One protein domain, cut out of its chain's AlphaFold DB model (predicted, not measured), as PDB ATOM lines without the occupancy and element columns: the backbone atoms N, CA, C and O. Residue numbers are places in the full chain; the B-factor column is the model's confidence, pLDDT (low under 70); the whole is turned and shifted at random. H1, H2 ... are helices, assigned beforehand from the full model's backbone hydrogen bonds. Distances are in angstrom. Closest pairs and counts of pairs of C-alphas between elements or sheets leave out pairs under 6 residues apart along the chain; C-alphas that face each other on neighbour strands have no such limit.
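What this domain is: This is residues 105 to 149 of the 415 residues of the protein "Transposase IS204/IS1001/IS1096/IS1165 family protein" of Microcoleus vaginatus FGP-2 (UniProt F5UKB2). Two longer helices, H3 and H1, cross nearly at right angles, one over the other, and a short helix, H2, sits in the corner between the later part of H1 and the start of H3. The far end of H3 with the tail after it, residues 143 to 149, sticks out from this body. The printed part has 45 residues with three named helices, in the order H1, H2, H3 along the chain, and no named strand; the class is all helix. The whole is compact, with a radius of gyration of the C-alphas of 10.2 A, yet elongated in outline, spanning 33 by 20 by 16 A.

How they stand to each other: Begin with the longest helix, H3, residues 132 to 146, and look at its residues 135 to 139, the part that touches H1, residues 106 to 118. There you will find the closest C-alphas of the two helices, those of Ala 109 and Met 138, 5.8 A apart. On its side H1 touches H3 with residues 109 to 113 alone. The lines of H1 and H3 are about perpendicular, at 79 degrees, and their centres are 9.7 A apart. Go next to residues 132 to 135 of H3, the part that touches H2, residues 121 to 125; the closest C-alphas are those of Ala 125 and Thr 132, 5.7 A apart. H2 and H1 only just touch, with 3 pairs of C-alphas within 8 A, the closest being those of Val 116 and Val 124, 6.3 A apart; H1 touches H2 with residues 112 to 116 alone. In the backbones of H2 and H3 every O i to N i+4 pair is within hydrogen-bond range, and in H1 8 of 9 are.

Where its parts are: Find C-alpha 132 of Thr at (5.892, -13.125, 73.983); from there H3 runs 21.0 A to C-alpha 146 at (14.399, -7.775, 92.376). For H1 start at C-alpha 106 of Lys, at (2.026, -4.022, 87.414), and go 19.2 A to the C-alpha of Glu 118. H2 is five residues long, from Ile 121 to Ala 125.

The domain as a whole: Look for the two C-alphas farthest apart at Gly 128, in the link from H2 to H3, and at Ala 149, the last printed residue; they are 33.3 A apart. Residues 143 to 149 stand free, of which 143 to 146 belong to H3. The link from H1 to H2 is tight, with 2 residues, and the link from H2 to H3 is short, with 6. The printed part has no cut. The mean pLDDT of the printed part is 92.0, and no printed residue of this model is under 70.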
ATOM      1  N   THR A 105      -0.701  -3.324  83.339       96.88
ATOM      2  CA  THR A 105      -0.606  -3.037  84.776       96.88
ATOM      3  C   THR A 105       0.513  -3.836  85.453       96.88
ATOM      4  O   THR A 105       0.886  -4.928  85.015       96.88
ATOM      5  N   LYS A 106       1.047  -3.314  86.568       95.75
ATOM      6  CA  LYS A 106       2.026  -4.022  87.414       95.75
ATOM      7  C   LYS A 106       1.454  -5.348  87.934       95.75
ATOM      8  O   LYS A 106       2.169  -6.345  87.981       95.75
ATOM      9  N   ARG A 107       0.159  -5.379  88.277       95.81
ATOM     10  CA  ARG A 107      -0.515  -6.599  88.751       95.81
ATOM     11  C   ARG A 107      -0.670  -7.660  87.663       95.81
ATOM     12  O   ARG A 107      -0.437  -8.832  87.945       95.81
ATOM     13  N   LEU A 108      -0.978  -7.260  86.423       96.62
ATOM     14  CA  LEU A 108      -0.982  -8.184  85.293       96.62
ATOM     15  C   LEU A 108       0.424  -8.744  85.070       96.62
ATOM     16  O   LEU A 108       0.581  -9.956  84.975       96.62
ATOM     17  N   ALA A 109       1.447  -7.885  85.069       96.31
ATOM     18  CA  ALA A 109       2.831  -8.326  84.924       96.31
ATOM     19  C   ALA A 109       3.228  -9.356  85.994       96.31
ATOM     20  O   ALA A 109       3.787 -10.394  85.655       96.31
ATOM     21  N   ARG A 110       2.883  -9.119  87.268       94.75
ATOM     22  CA  ARG A 110       3.137 -10.062  88.370       94.75
ATOM     23  C   ARG A 110       2.463 -11.419  88.148       94.75
ATOM     24  O   ARG A 110       3.138 -12.437  88.271       94.75
ATOM     25  N   LYS A 111       1.176 -11.428  87.781       94.25
ATOM     26  CA  LYS A 111       0.428 -12.661  87.484       94.25
ATOM     27  C   LYS A 111       1.071 -13.443  86.336       94.25
ATOM     28  O   LYS A 111       1.346 -14.628  86.471       94.25
ATOM     29  N   ILE A 112       1.362 -12.764  85.228       95.75
ATOM     30  CA  ILE A 112       1.981 -13.389  84.056       95.75
ATOM     31  C   ILE A 112       3.366 -13.943  84.395       95.75
ATOM     32  O   ILE A 112       3.674 -15.065  84.012       95.75
ATOM     33  N   ILE A 113       4.197 -13.206  85.141       94.75
ATOM     34  CA  ILE A 113       5.516 -13.696  85.565       94.75
ATOM     35  C   ILE A 113       5.377 -15.012  86.333       94.75
ATOM     36  O   ILE A 113       6.066 -15.961  85.964       94.75
ATOM     37  N   GLN A 114       4.483 -15.088  87.325       92.69
ATOM     38  CA  GLN A 114       4.223 -16.315  88.092       92.69
ATOM     39  C   GLN A 114       3.811 -17.480  87.188       92.69
ATOM     40  O   GLN A 114       4.420 -18.544  87.260       92.69
ATOM     41  N   GLU A 115       2.863 -17.261  86.273       92.25
ATOM     42  CA  GLU A 115       2.425 -18.302  85.335       92.25
ATOM     43  C   GLU A 115       3.579 -18.814  84.476       92.25
ATOM     44  O   GLU A 115       3.751 -20.021  84.300       92.25
ATOM     45  N   VAL A 116       4.401 -17.905  83.948       92.88
ATOM     46  CA  VAL A 116       5.502 -18.323  83.090       92.88
ATOM     47  C   VAL A 116       6.623 -18.954  83.927       92.88
ATOM     48  O   VAL A 116       7.373 -19.761  83.405       92.88
ATOM     49  N   LEU A 117       6.791 -18.652  85.219       90.06
ATOM     50  CA  LEU A 117       7.831 -19.317  86.028       90.06
ATOM     51  C   LEU A 117       7.616 -20.834  86.133       90.06
ATOM     52  O   LEU A 117       8.564 -21.568  86.414       90.06
ATOM     53  N   GLU A 118       6.403 -21.296  85.841       86.62
ATOM     54  CA  GLU A 118       6.006 -22.701  85.858       86.62
ATOM     55  C   GLU A 118       5.796 -23.291  84.454       86.62
ATOM     56  O   GLU A 118       5.752 -24.510  84.310       86.62
ATOM     57  N   ASN A 119       5.737 -22.457  83.412       88.44
ATOM     58  CA  ASN A 119       5.372 -22.843  82.044       88.44
ATOM     59  C   ASN A 119       6.315 -22.226  80.994       88.44
ATOM     60  O   ASN A 119       7.141 -21.366  81.294       88.44
ATOM     61  N   ASP A 120       6.202 -22.618  79.726       90.19
ATOM     62  CA  ASP A 120       6.921 -21.925  78.656       90.19
ATOM     63  C   ASP A 120       6.235 -20.598  78.263       90.19
ATOM     64  O   ASP A 120       5.032 -20.389  78.449       90.19
ATOM     65  N   ILE A 121       7.027 -19.677  77.703       91.69
ATOM     66  CA  ILE A 121       6.573 -18.339  77.291       91.69
ATOM     67  C   ILE A 121       5.461 -18.415  76.229       91.69
ATOM     68  O   ILE A 121       4.535 -17.603  76.266       91.69
ATOM     69  N   HIS A 122       5.518 -19.381  75.309       92.38
ATOM     70  CA  HIS A 122       4.550 -19.490  74.218       92.38
ATOM     71  C   HIS A 122       3.192 -19.989  74.717       92.38
ATOM     72  O   HIS A 122       2.166 -19.439  74.322       92.38
ATOM     73  N   SER A 123       3.170 -20.956  75.635       92.06
ATOM     74  CA  SER A 123       1.942 -21.450  76.263       92.06
ATOM     75  C   SER A 123       1.211 -20.362  77.042       92.06
ATOM     76  O   SER A 123      -0.014 -20.268  76.961       92.06
ATOM     77  N   VAL A 124       1.939 -19.494  77.753       92.62
ATOM     78  CA  VAL A 124       1.309 -18.364  78.451       92.62
ATOM     79  C   VAL A 124       0.813 -17.308  77.461       92.62
ATOM     80  O   VAL A 124      -0.313 -16.832  77.600       92.62
ATOM     81  N   ALA A 125       1.590 -16.986  76.423       93.81
ATOM     82  CA  ALA A 125       1.161 -16.047  75.384       93.81
ATOM     83  C   ALA A 125      -0.075 -16.541  74.608       93.81
ATOM     84  O   ALA A 125      -0.939 -15.744  74.244       93.81
ATOM     85  N   LYS A 126      -0.218 -17.861  74.414       92.94
ATOM     86  CA  LYS A 126      -1.366 -18.484  73.733       92.94
ATOM     87  C   LYS A 126      -2.708 -18.199  74.421       92.94
ATOM     88  O   LYS A 126      -3.742 -18.264  73.765       92.94
ATOM     89  N   LYS A 127      -2.705 -17.815  75.704       89.31
ATOM     90  CA  LYS A 127      -3.909 -17.359  76.422       89.31
ATOM     91  C   LYS A 127      -4.464 -16.022  75.900       89.31
ATOM     92  O   LYS A 127      -5.530 -15.606  76.330       89.31
ATOM     93  N   GLY A 128      -3.743 -15.319  75.022       85.62
ATOM     94  CA  GLY A 128      -4.231 -14.133  74.307       85.62
ATOM     95  C   GLY A 128      -4.127 -12.805  75.064       85.62
ATOM     96  O   GLY A 128      -4.292 -11.750  74.460       85.62
ATOM     97  N   VAL A 129      -3.791 -12.815  76.360       87.56
ATOM     98  CA  VAL A 129      -3.696 -11.581  77.167       87.56
ATOM     99  C   VAL A 129      -2.490 -10.728  76.751       87.56
ATOM    100  O   VAL A 129      -2.580  -9.506  76.612       87.56
ATOM    101  N   VAL A 130      -1.333 -11.362  76.550       94.44
ATOM    102  CA  VAL A 130      -0.043 -10.697  76.312       94.44
ATOM    103  C   VAL A 130       0.775 -11.426  75.258       94.44
ATOM    104  O   VAL A 130       0.650 -12.637  75.097       94.44
ATOM    105  N   THR A 131       1.633 -10.688  74.556       94.94
ATOM    106  CA  THR A 131       2.563 -11.276  73.582       94.94
ATOM    107  C   THR A 131       3.828 -11.797  74.258       94.94
ATOM    108  O   THR A 131       4.161 -11.423  75.386       94.94
ATOM    109  N   THR A 132       4.585 -12.624  73.543       94.56
ATOM    110  CA  THR A 132       5.892 -13.125  73.983       94.56
ATOM    111  C   THR A 132       6.869 -11.993  74.315       94.56
ATOM    112  O   THR A 132       7.538 -12.032  75.345       94.56
ATOM    113  N   GLU A 133       6.881 -10.917  73.528       94.06
ATOM    114  CA  GLU A 133       7.743  -9.746  73.747       94.06
ATOM    115  C   GLU A 133       7.312  -8.952  74.984       94.06
ATOM    116  O   GLU A 133       8.142  -8.368  75.683       94.06
ATOM    117  N   GLU A 134       6.006  -8.890  75.265       95.94
ATOM    118  CA  GLU A 134       5.501  -8.285  76.497       95.94
ATOM    119  C   GLU A 134       5.948  -9.083  77.719       95.94
ATOM    120  O   GLU A 134       6.454  -8.469  78.660       95.94
ATOM    121  N   ILE A 135       5.855 -10.416  77.671       95.44
ATOM    122  CA  ILE A 135       6.325 -11.317  78.734       95.44
ATOM    123  C   ILE A 135       7.830 -11.137  78.971       95.44
ATOM    124  O   ILE A 135       8.258 -10.945  80.109       95.44
ATOM    125  N   GLU A 136       8.650 -11.126  77.918       94.00
ATOM    126  CA  GLU A 136      10.092 -10.894  78.059       94.00
ATOM    127  C   GLU A 136      10.404  -9.530  78.685       94.00
ATOM    128  O   GLU A 136      11.299  -9.410  79.528       94.00
ATOM    129  N   ARG A 137       9.659  -8.484  78.303       95.06
ATOM    130  CA  ARG A 137       9.786  -7.159  78.924       95.06
ATOM    131  C   ARG A 137       9.409  -7.196  80.403       95.06
ATOM    132  O   ARG A 137      10.131  -6.598  81.194       95.06
ATOM    133  N   MET A 138       8.342  -7.907  80.777       95.69
ATOM    134  CA  MET A 138       7.939  -8.084  82.179       95.69
ATOM    135  C   MET A 138       9.045  -8.767  82.991       95.69
ATOM    136  O   MET A 138       9.387  -8.289  84.069       95.69
ATOM    137  N   LEU A 139       9.661  -9.825  82.453       94.69
ATOM    138  CA  LEU A 139      10.769 -10.529  83.106       94.69
ATOM    139  C   LEU A 139      12.003  -9.637  83.275       94.69
ATOM    140  O   LEU A 139      12.572  -9.590  84.361       94.69
ATOM    141  N   LYS A 140      12.393  -8.879  82.241       93.50
ATOM    142  CA  LYS A 140      13.516  -7.922  82.314       93.50
ATOM    143  C   LYS A 140      13.260  -6.812  83.331       93.50
ATOM    144  O   LYS A 140      14.166  -6.396  84.052       93.50
ATOM    145  N   ASP A 141      12.030  -6.319  83.377       93.56
ATOM    146  CA  ASP A 141      11.598  -5.289  84.314       93.56
ATOM    147  C   ASP A 141      11.605  -5.800  85.763       93.56
ATOM    148  O   ASP A 141      12.035  -5.071  86.655       93.56
ATOM    149  N   ALA A 142      11.180  -7.044  85.993       93.25
ATOM    150  CA  ALA A 142      11.263  -7.696  87.296       93.25
ATOM    151  C   ALA A 142      12.716  -7.996  87.691       93.25
ATOM    152  O   ALA A 142      13.111  -7.717  88.816       93.25
ATOM    153  N   ALA A 143      13.550  -8.473  86.765       92.69
ATOM    154  CA  ALA A 143      14.968  -8.713  87.022       92.69
ATOM    155  C   ALA A 143      15.678  -7.450  87.537       92.69
ATOM    156  O   ALA A 143      16.396  -7.491  88.532       92.69
ATOM    157  N   LYS A 144      15.419  -6.298  86.908       90.75
ATOM    158  CA  LYS A 144      15.991  -5.008  87.326       90.75
ATOM    159  C   LYS A 144      15.518  -4.539  88.699       90.75
ATOM    160  O   LYS A 144      16.227  -3.751  89.318       90.75
ATOM    161  N   GLU A 145      14.327  -4.948  89.114       88.50
ATOM    162  CA  GLU A 145      13.719  -4.566  90.387       88.50
ATOM    163  C   GLU A 145      14.185  -5.474  91.527       88.50
ATOM    164  O   GLU A 145      14.584  -4.971  92.569       88.50
ATOM    165  N   TYR A 146      14.197  -6.792  91.309       86.31
ATOM    166  CA  TYR A 146      14.399  -7.775  92.376       86.31
ATOM    167  C   TYR A 146      15.809  -8.376  92.430       86.31
ATOM    168  O   TYR A 146      16.205  -8.869  93.480       86.31
ATOM    169  N   LEU A 147      16.581  -8.359  91.335       84.88
ATOM    170  CA  LEU A 147      17.875  -9.064  91.259       84.88
ATOM    171  C   LEU A 147      19.098  -8.155  91.430       84.88
ATOM    172  O   LEU A 147      20.224  -8.617  91.289       84.88
ATOM    173  N   LYS A 148      18.898  -6.862  91.706       76.06
ATOM    174  CA  LYS A 148      19.999  -5.917  91.960       76.06
ATOM    175  C   LYS A 148      20.470  -5.896  93.412       76.06
ATOM    176  O   LYS A 148      21.511  -5.311  93.694       76.06
ATOM    177  N   ALA A 149      19.683  -6.452  94.329       78.00
ATOM    178  CA  ALA A 149      20.033  -6.456  95.738       78.00
ATOM    179  C   ALA A 149      21.206  -7.412  95.979       78.00
ATOM    180  O   ALA A 149      21.203  -8.546  95.496       78.00
TER     181      ALA A 149